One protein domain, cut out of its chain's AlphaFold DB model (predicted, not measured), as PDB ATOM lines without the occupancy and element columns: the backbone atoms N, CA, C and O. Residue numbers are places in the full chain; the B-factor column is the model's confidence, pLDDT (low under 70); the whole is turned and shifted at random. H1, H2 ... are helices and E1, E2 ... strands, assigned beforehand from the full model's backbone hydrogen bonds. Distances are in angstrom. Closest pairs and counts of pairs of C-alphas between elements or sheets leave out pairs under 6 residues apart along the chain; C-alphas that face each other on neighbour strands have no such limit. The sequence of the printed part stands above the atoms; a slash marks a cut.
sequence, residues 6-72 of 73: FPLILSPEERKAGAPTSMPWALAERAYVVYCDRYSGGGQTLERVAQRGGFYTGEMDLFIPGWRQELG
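AT A GLANCE: This is residues 6 to 72 of the 73 residues of an uncharacterized protein of Corallococcus exiguus (UniProt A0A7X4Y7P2). The short strand E1 lies in the middle, paired with E2, and the ends of H2, H3 and H4 come near it; H1 lies at one end of the long axis and the link after H2 at the other. The printed part has 67 residues, with five named helices and two named strands in the order E1, H1, E2, H2, H3, H4, H5; the sheet is E1 - E2, antiparallel. The class is mostly helix. The whole is compact, with a radius of gyration of the C-alphas of 11.6 A, and only just elongated, spanning 34 by 23 by 17 A.

IN THESE COORDINATES: E1, residues 6 to 9, begins at C-alpha 6 (-3.058, 47.665, 8.022). H1 is residues 12 to 16 and E2 residues 22 to 24. H2, residues 25 to 38, is 19.7 A long and ends at C-alpha 38 (14.323, 48.738, 17.776). H3 is residues 46 to 51, H4 residues 57 to 63, 9.7 A long, and H5 residues 67 to 70, ending at C-alpha 70 (-3.829, 61.469, 14.330).

HOW THE PARTS SIT: E1 and E2 are antiparallel at 144 degrees, with N 6 and O 23 2.8 A apart, within hydrogen-bond range. Residues 8 to 9 of E1 also pair, parallel, with residues 55 to 56. The closest C-alphas of E1 and H3, Pro 7 and Ala 50, are 6.0 A apart. H2 touches H4 with residues 31 to 35 alone, closest at the C-alphas of Ala 31 and Phe 63, 5.2 A, at a steep tilt of 64 degrees, the same way. H2 and H3 only just touch, with 3 pairs of C-alphas within 8 A, made by residues 28 to 32 of H2 alone; the closest are Tyr 32 and Leu 46, 6.7 A. H5 is close to but not clearly touching H4, the C-alphas of Met 60 and Trp 67 being 7.1 A apart. H1 is apart from H2, H3, H4 and H5. Each O i to N i+4 pair is within hydrogen-bond range in H1, H3 and H4, and 9 of 10 in H2; H5 is too short for such a pair.

THE WHOLE: The C-alphas of Lys 16 and Gly 41, the two farthest apart, are 34.5 A apart. The printed part has no cut. No link is long; H2 to H3 is short and the others are tight. Mean pLDDT of the printed part is 91.1, and residues 40 to 42 are under 70.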
ATOM      1  N   PHE A   6      -3.930  48.553   7.269       96.12
ATOM      2  CA  PHE A   6      -3.058  47.665   8.022       96.12
ATOM      3  C   PHE A   6      -3.786  47.195   9.289       96.12
ATOM      4  O   PHE A   6      -4.391  48.030   9.965       96.12
ATOM      5  N   PRO A   7      -3.788  45.891   9.604       96.94
ATOM      6  CA  PRO A   7      -4.535  45.370  10.744       96.94
ATOM      7  C   PRO A   7      -3.927  45.810  12.082       96.94
ATOM      8  O   PRO A   7      -2.719  46.004  12.198       96.94
ATOM      9  N   LEU A   8      -4.785  45.968  13.089       96.19
ATOM     10  CA  LEU A   8      -4.393  46.207  14.474       96.19
ATOM     11  C   LEU A   8      -4.840  45.035  15.341       96.19
ATOM     12  O   LEU A   8      -5.977  44.561  15.237       96.19
ATOM     13  N   ILE A   9      -3.954  44.600  16.229       96.06
ATOM     14  CA  ILE A   9      -4.271  43.607  17.247       96.06
ATOM     15  C   ILE A   9      -4.797  44.347  18.474       96.06
ATOM     16  O   ILE A   9      -4.088  45.143  19.086       96.06
ATOM     17  N   LEU A  10      -6.059  44.079  18.808       94.00
ATOM     18  CA  LEU A  10      -6.774  44.707  19.917       94.00
ATOM     19  C   LEU A  10      -6.888  43.754  21.103       94.00
ATOM     20  O   LEU A  10      -7.161  42.561  20.919       94.00
ATOM     21  N   SER A  11      -6.794  44.297  22.312       92.81
ATOM     22  CA  SER A  11      -7.247  43.606  23.515       92.81
ATOM     23  C   SER A  11      -8.781  43.431  23.505       92.81
ATOM     24  O   SER A  11      -9.498  44.131  22.776       92.81
ATOM     25  N   PRO A  12      -9.338  42.508  24.312       93.19
ATOM     26  CA  PRO A  12     -10.788  42.383  24.467       93.19
ATOM     27  C   PRO A  12     -11.462  43.684  24.929       93.19
ATOM     28  O   PRO A  12     -12.575  43.990  24.500       93.19
ATOM     29  N   GLU A  13     -10.785  44.461  25.776       92.62
ATOM     30  CA  GLU A  13     -11.284  45.730  26.311       92.62
ATOM     31  C   GLU A  13     -11.330  46.809  25.228       92.62
ATOM     32  O   GLU A  13     -12.349  47.477  25.069       92.62
ATOM     33  N   GLU A  14     -10.279  46.917  24.415       91.06
ATOM     34  CA  GLU A  14     -10.221  47.853  23.287       91.06
ATOM     35  C   GLU A  14     -11.271  47.517  22.229       91.06
ATOM     36  O   GLU A  14     -11.960  48.399  21.714       91.06
ATOM     37  N   ARG A  15     -11.459  46.222  21.953       89.94
ATOM     38  CA  ARG A  15     -12.523  45.755  21.061       89.94
ATOM     39  C   ARG A  15     -13.905  46.134  21.593       89.94
ATOM     40  O   ARG A  15     -14.756  46.547  20.811       89.94
ATOM     41  N   LYS A  16     -14.135  46.015  22.905       92.56
ATOM     42  CA  LYS A  16     -15.395  46.422  23.551       92.56
ATOM     43  C   LYS A  16     -15.599  47.941  23.517       92.56
ATOM     44  O   LYS A  16     -16.734  48.386  23.380       92.56
ATOM     45  N   ALA A  17     -14.524  48.719  23.618       89.19
ATOM     46  CA  ALA A  17     -14.548  50.178  23.556       89.19
ATOM     47  C   ALA A  17     -14.739  50.738  22.132       89.19
ATOM     48  O   ALA A  17     -14.864  51.948  21.969       89.19
ATOM     49  N   GLY A  18     -14.777  49.883  21.105       86.88
ATOM     50  CA  GLY A  18     -14.943  50.314  19.715       86.88
ATOM     51  C   GLY A  18     -13.659  50.839  19.073       86.88
ATOM     52  O   GLY A  18     -13.733  51.587  18.101       86.88
ATOM     53  N   ALA A  19     -12.486  50.448  19.587       88.06
ATOM     54  CA  ALA A  19     -11.211  50.797  18.971       88.06
ATOM     55  C   ALA A  19     -11.131  50.265  17.523       88.06
ATOM     56  O   ALA A  19     -11.664  49.190  17.215       88.06
ATOM     57  N   PRO A  20     -10.453  50.984  16.614       90.56
ATOM     58  CA  PRO A  20     -10.370  50.574  15.223       90.56
ATOM     59  C   PRO A  20      -9.559  49.287  15.075       90.56
ATOM     60  O   PRO A  20      -8.466  49.143  15.609       90.56
ATOM     61  N   THR A  21     -10.068  48.361  14.266       94.06
ATOM     62  CA  THR A  21      -9.403  47.082  13.957       94.06
ATOM     63  C   THR A  21      -8.316  47.204  12.887       94.06
ATOM     64  O   THR A  21      -7.650  46.226  12.553       94.06
ATOM     65  N   SER A  22      -8.156  48.392  12.301       95.25
ATOM     66  CA  SER A  22      -7.147  48.684  11.290       95.25
ATOM     67  C   SER A  22      -6.807  50.169  11.254       95.25
ATOM     68  O   SER A  22      -7.638  51.014  11.588       95.25
ATOM     69  N   MET A  23      -5.617  50.479  10.757       94.56
ATOM     70  CA  MET A  23      -5.126  51.834  10.522       94.56
ATOM     71  C   MET A  23      -4.741  52.050   9.049       94.56
ATOM     72  O   MET A  23      -4.623  51.077   8.297       94.56
ATOM     73  N   PRO A  24      -4.541  53.300   8.599       95.62
ATOM     74  CA  PRO A  24      -3.964  53.576   7.286       95.62
ATOM     75  C   PRO A  24      -2.583  52.928   7.126       95.62
ATOM     76  O   PRO A  24      -1.762  52.967   8.043       95.62
ATOM     77  N   TRP A  25      -2.297  52.366   5.950       95.50
ATOM     78  CA  TRP A  25      -1.002  51.728   5.682       95.50
ATOM     79  C   TRP A  25       0.182  52.690   5.851       95.50
ATOM     80  O   TRP A  25       1.205  52.299   6.396       95.50
ATOM     81  N   ALA A  26       0.013  53.965   5.491       94.88
ATOM     82  CA  ALA A  26       1.044  54.992   5.666       94.88
ATOM     83  C   ALA A  26       1.452  55.196   7.141       94.88
ATOM     84  O   ALA A  26       2.612  55.472   7.448       94.88
ATOM     85  N   LEU A  27       0.512  55.027   8.076       95.38
ATOM     86  CA  LEU A  27       0.817  55.069   9.507       95.38
ATOM     87  C   LEU A  27       1.596  53.816   9.940       95.38
ATOM     88  O   LEU A  27       2.536  53.913  10.728       95.38
ATOM     89  N   ALA A  28       1.263  52.657   9.366       95.50
ATOM     90  CA  ALA A  28       1.993  51.411   9.584       95.50
ATOM     91  C   ALA A  28       3.438  51.480   9.075       95.50
ATOM     92  O   ALA A  28       4.335  50.976   9.740       95.50
ATOM     93  N   GLU A  29       3.680  52.128   7.932       95.50
ATOM     94  CA  GLU A  29       5.026  52.335   7.382       95.50
ATOM     95  C   GLU A  29       5.906  53.146   8.334       95.50
ATOM     96  O   GLU A  29       7.040  52.755   8.605       95.50
ATOM     97  N   ARG A  30       5.363  54.218   8.921       95.88
ATOM     98  CA  ARG A  30       6.064  55.002   9.950       95.88
ATOM     99  C   ARG A  30       6.387  54.154  11.179       95.88
ATOM    100  O   ARG A  30       7.523  54.168  11.648       95.88
ATOM    101  N   ALA A  31       5.415  53.388  11.673       95.12
ATOM    102  CA  ALA A  31       5.611  52.502  12.819       95.12
ATOM    103  C   ALA A  31       6.660  51.411  12.528       95.12
ATOM    104  O   ALA A  31       7.482  51.077  13.379       95.12
ATOM    105  N   TYR A  32       6.680  50.902  11.297       94.50
ATOM    106  CA  TYR A  32       7.597  49.861  10.849       94.50
ATOM    107  C   TYR A  32       9.061  50.310  10.802       94.50
ATOM    108  O   TYR A  32       9.946  49.501  11.075       94.50
ATOM    109  N   VAL A  33       9.329  51.590  10.519       94.12
ATOM    110  CA  VAL A  33      10.687  52.154  10.613       94.12
ATOM    111  C   VAL A  33      11.214  52.027  12.045       94.12
ATOM    112  O   VAL A  33      12.313  51.516  12.250       94.12
ATOM    113  N   VAL A  34      10.401  52.407  13.037       94.12
ATOM    114  CA  VAL A  34      10.765  52.312  14.461       94.12
ATOM    115  C   VAL A  34      10.877  50.857  14.912       94.12
ATOM    116  O   VAL A  34      11.808  50.499  15.630       94.12
ATOM    117  N   TYR A  35       9.966  49.994  14.456       92.00
ATOM    118  CA  TYR A  35      10.048  48.551  14.680       92.00
ATOM    119  C   TYR A  35      11.384  47.971  14.179       92.00
ATOM    120  O   TYR A  35      12.067  47.261  14.918       92.00
ATOM    121  N   CYS A  36      11.791  48.293  12.947       91.25
ATOM    122  CA  CYS A  36      13.036  47.792  12.358       91.25
ATOM    123  C   CYS A  36      14.284  48.251  13.119       91.25
ATOM    124  O   CYS A  36      15.203  47.448  13.302       91.25
ATOM    125  N   ASP A  37      14.301  49.515  13.548       90.81
ATOM    126  CA  ASP A  37      15.383  50.105  14.338       90.81
ATOM    127  C   ASP A  37      15.500  49.421  15.710       90.81
ATOM    128  O   ASP A  37      16.561  48.931  16.098       90.81
ATOM    129  N   ARG A  38      14.368  49.269  16.408       88.62
ATOM    130  CA  ARG A  38      14.323  48.738  17.776       88.62
ATOM    131  C   ARG A  38      14.670  47.256  17.876       88.62
ATOM    132  O   ARG A  38      15.298  46.843  18.848       88.62
ATOM    133  N   TYR A  39      14.251  46.449  16.906       83.88
ATOM    134  CA  TYR A  39      14.431  44.994  16.948       83.88
ATOM    135  C   TYR A  39      15.615  44.496  16.110       83.88
ATOM    136  O   TYR A  39      15.701  43.302  15.838       83.88
ATOM    137  N   SER A  40      16.555  45.385  15.757       61.09
ATOM    138  CA  SER A  40      17.817  45.037  15.087       61.09
ATOM    139  C   SER A  40      17.614  44.199  13.818       61.09
ATOM    140  O   SER A  40      18.118  43.084  13.701       61.09
ATOM    141  N   GLY A  41      16.887  44.764  12.848       56.25
ATOM    142  CA  GLY A  41      16.861  44.260  11.474       56.25
ATOM    143  C   GLY A  41      15.726  43.286  11.157       56.25
ATOM    144  O   GLY A  41      15.895  42.074  11.194       56.25
ATOM    145  N   GLY A  42      14.585  43.843  10.741       61.03
ATOM    146  CA  GLY A  42      13.941  43.546   9.449       61.03
ATOM    147  C   GLY A  42      13.753  42.093   8.997       61.03
ATOM    148  O   GLY A  42      13.649  41.861   7.795       61.03
ATOM    149  N   GLY A  43      13.684  41.106   9.893       71.25
ATOM    150  CA  GLY A  43      13.499  39.703   9.496       71.25
ATOM    151  C   GLY A  43      12.178  39.432   8.762       71.25
ATOM    152  O   GLY A  43      11.984  38.353   8.205       71.25
ATOM    153  N   GLN A  44      11.248  40.391   8.770       83.25
ATOM    154  CA  GLN A  44       9.940  40.296   8.134       83.25
ATOM    155  C   GLN A  44       9.531  41.647   7.564       83.25
ATOM    156  O   GLN A  44       9.604  42.642   8.273       83.25
ATOM    157  N   THR A  45       9.055  41.660   6.318       92.00
ATOM    158  CA  THR A  45       8.502  42.854   5.668       92.00
ATOM    159  C   THR A  45       7.224  43.331   6.355       92.00
ATOM    160  O   THR A  45       6.536  42.547   7.015       92.00
ATOM    161  N   LEU A  46       6.838  44.590   6.132       93.50
ATOM    162  CA  LEU A  46       5.573  45.129   6.635       93.50
ATOM    163  C   LEU A  46       4.365  44.299   6.171       93.50
ATOM    164  O   LEU A  46       3.468  44.002   6.957       93.50
ATOM    165  N   GLU A  47       4.374  43.830   4.921       94.75
ATOM    166  CA  GLU A  47       3.411  42.857   4.394       94.75
ATOM    167  C   GLU A  47       3.313  41.606   5.262       94.75
ATOM    168  O   GLU A  47       2.216  41.116   5.539       94.75
ATOM    169  N   ARG A  48       4.458  41.070   5.687       93.25
ATOM    170  CA  ARG A  48       4.502  39.856   6.492       93.25
ATOM    171  C   ARG A  48       4.001  40.107   7.910       93.25
ATOM    172  O   ARG A  48       3.327  39.236   8.456       93.25
ATOM    173  N   VAL A  49       4.250  41.291   8.471       93.50
ATOM    174  CA  VAL A  49       3.651  41.716   9.746       93.50
ATOM    175  C   VAL A  49       2.127  41.820   9.609       93.50
ATOM    176  O   VAL A  49       1.403  41.250  10.425       93.50
ATOM    177  N   ALA A  50       1.621  42.433   8.532       95.06
ATOM    178  CA  ALA A  50       0.182  42.529   8.268       95.06
ATOM    179  C   ALA A  50      -0.486  41.144   8.182       95.06
ATOM    180  O   ALA A  50      -1.534  40.918   8.780       95.06
ATOM    181  N   GLN A  51       0.145  40.186   7.493       93.75
ATOM    182  CA  GLN A  51      -0.355  38.807   7.379       93.75
ATOM    183  C   GLN A  51      -0.435  38.071   8.726       93.75
ATOM    184  O   GLN A  51      -1.213  37.129   8.857       93.75
ATOM    185  N   ARG A  52       0.364  38.476   9.721       91.31
ATOM    186  CA  ARG A  52       0.380  37.887  11.069       91.31
ATOM    187  C   ARG A  52      -0.610  38.540  12.035       91.31
ATOM    188  O   ARG A  52      -0.697  38.101  13.176       91.31
ATOM    189  N   GLY A  53      -1.346  39.556  11.588       91.94
ATOM    190  CA  GLY A  53      -2.314  40.288  12.405       91.94
ATOM    191  C   GLY A  53      -1.945  41.748  12.661       91.94
ATOM    192  O   GLY A  53      -2.786  42.484  13.163       91.94
ATOM    193  N   GLY A  54      -0.753  42.190  12.252       94.88
ATOM    194  CA  GLY A  54      -0.319  43.579  12.379       94.88
ATOM    195  C   GLY A  54       0.333  43.900  13.721       94.88
ATOM    196  O   GLY A  54       0.973  43.040  14.319       94.88
ATOM    197  N   PHE A  55       0.194  45.152  14.155       95.00
ATOM    198  CA  PHE A  55       0.780  45.666  15.393       95.00
ATOM    199  C   PHE A  55      -0.259  45.692  16.506       95.00
ATOM    200  O   PHE A  55      -1.439  45.960  16.258       95.00
ATOM    201  N   TYR A  56       0.184  45.471  17.737       94.62
ATOM    202  CA  TYR A  56      -0.632  45.776  18.905       94.62
ATOM    203  C   TYR A  56      -0.764  47.294  19.067       94.62
ATOM    204  O   TYR A  56       0.165  48.055  18.801       94.62
ATOM    205  N   THR A  57      -1.900  47.760  19.566       93.75
ATOM    206  CA  THR A  57      -2.104  49.180  19.914       93.75
ATOM    207  C   THR A  57      -1.072  49.697  20.920       93.75
ATOM    208  O   THR A  57      -0.603  50.822  20.793       93.75
ATOM    209  N   GLY A  58      -0.651  48.859  21.873       92.56
ATOM    210  CA  GLY A  58       0.432  49.185  22.802       92.56
ATOM    211  C   GLY A  58       1.808  49.289  22.132       92.56
ATOM    212  O   GLY A  58       2.636  50.088  22.556       92.56
ATOM    213  N   GLU A  59       2.056  48.539  21.053       93.81
ATOM    214  CA  GLU A  59       3.255  48.741  20.229       93.81
ATOM    215  C   GLU A  59       3.175  50.072  19.480       93.81
ATOM    216  O   GLU A  59       4.151  50.815  19.437       93.81
ATOM    217  N   MET A  60       1.996  50.420  18.959       95.25
ATOM    218  CA  MET A  60       1.768  51.708  18.302       95.25
ATOM    219  C   MET A  60       1.994  52.891  19.248       95.25
ATOM    220  O   MET A  60       2.567  53.892  18.826       95.25
ATOM    221  N   ASP A  61       1.643  52.762  20.527       94.69
ATOM    222  CA  ASP A  61       1.920  53.784  21.550       94.69
ATOM    223  C   ASP A  61       3.407  54.036  21.763       94.69
ATOM    224  O   ASP A  61       3.811  55.149  22.096       94.69
ATOM    225  N   LEU A  62       4.218  53.003  21.549       94.31
ATOM    226  CA  LEU A  62       5.667  53.082  21.639       94.31
ATOM    227  C   LEU A  62       6.298  53.564  20.330       94.31
ATOM    228  O   LEU A  62       7.282  54.297  20.374       94.31
ATOM    229  N   PHE A  63       5.783  53.125  19.179       95.00
ATOM    230  CA  PHE A  63       6.368  53.430  17.870       95.00
ATOM    231  C   PHE A  63       5.995  54.825  17.379       95.00
ATOM    232  O   PHE A  63       6.841  55.532  16.845       95.00
ATOM    233  N   ILE A  64       4.737  55.226  17.565       95.38
ATOM    234  CA  ILE A  64       4.209  56.529  17.162       95.38
ATOM    235  C   ILE A  64       3.382  57.088  18.331       95.38
ATOM    236  O   ILE A  64       2.149  57.010  18.318       95.38
ATOM    237  N   PRO A  65       4.024  57.657  19.367       95.06
ATOM    238  CA  PRO A  65       3.299  58.339  20.432       95.06
ATOM    239  C   PRO A  65       2.372  59.408  19.839       95.06
ATOM    240  O   PRO A  65       2.820  60.280  19.098       95.06
ATOM    241  N   GLY A  66       1.074  59.331  20.139       92.69
ATOM    242  CA  GLY A  66       0.072  60.257  19.594       92.69
ATOM    243  C   GLY A  66      -0.690  59.766  18.352       92.69
ATOM    244  O   GLY A  66      -1.547  60.484  17.840       92.69
ATOM    245  N   TRP A  67      -0.434  58.545  17.868       93.75
ATOM    246  CA  TRP A  67      -1.106  57.999  16.678       93.75
ATOM    247  C   TRP A  67      -2.638  57.956  16.795       93.75
ATOM    248  O   TRP A  67      -3.339  58.053  15.790       93.75
ATOM    249  N   ARG A  68      -3.172  57.825  18.016       92.12
ATOM    250  CA  ARG A  68      -4.618  57.837  18.274       92.12
ATOM    251  C   ARG A  68      -5.240  59.184  17.916       92.12
ATOM    252  O   ARG A  68      -6.236  59.221  17.203       92.12
ATOM    253  N   GLN A  69      -4.592  60.277  18.308       92.75
ATOM    254  CA  GLN A  69      -5.009  61.640  17.997       92.75
ATOM    255  C   GLN A  69      -4.939  61.912  16.491       92.75
ATOM    256  O   GLN A  69      -5.840  62.547  15.951       92.75
ATOM    257  N   GLU A  70      -3.921  61.383  15.798       90.31
ATOM    258  CA  GLU A  70      -3.829  61.469  14.330       90.31
ATOM    259  C   GLU A  70      -5.012  60.777  13.624       90.31
ATOM    260  O   GLU A  70      -5.387  61.169  12.520       90.31
ATOM    261  N   LEU A  71      -5.617  59.769  14.263       86.75
ATOM    262  CA  LEU A  71      -6.805  59.066  13.773       86.75
ATOM    263  C   LEU A  71      -8.130  59.608  14.336       86.75
ATOM    264  O   LEU A  71      -9.187  59.111  13.944       86.75
ATOM    265  N   GLY A  72      -8.093  60.603  15.227       86.88
ATOM    266  CA  GLY A  72      -9.281  61.159  15.883       86.88
ATOM    267  C   GLY A  72      -9.931  60.234  16.922       86.88
ATOM    268  O   GLY A  72     -11.149  60.289  17.086       86.88
TER     269      GLY A  72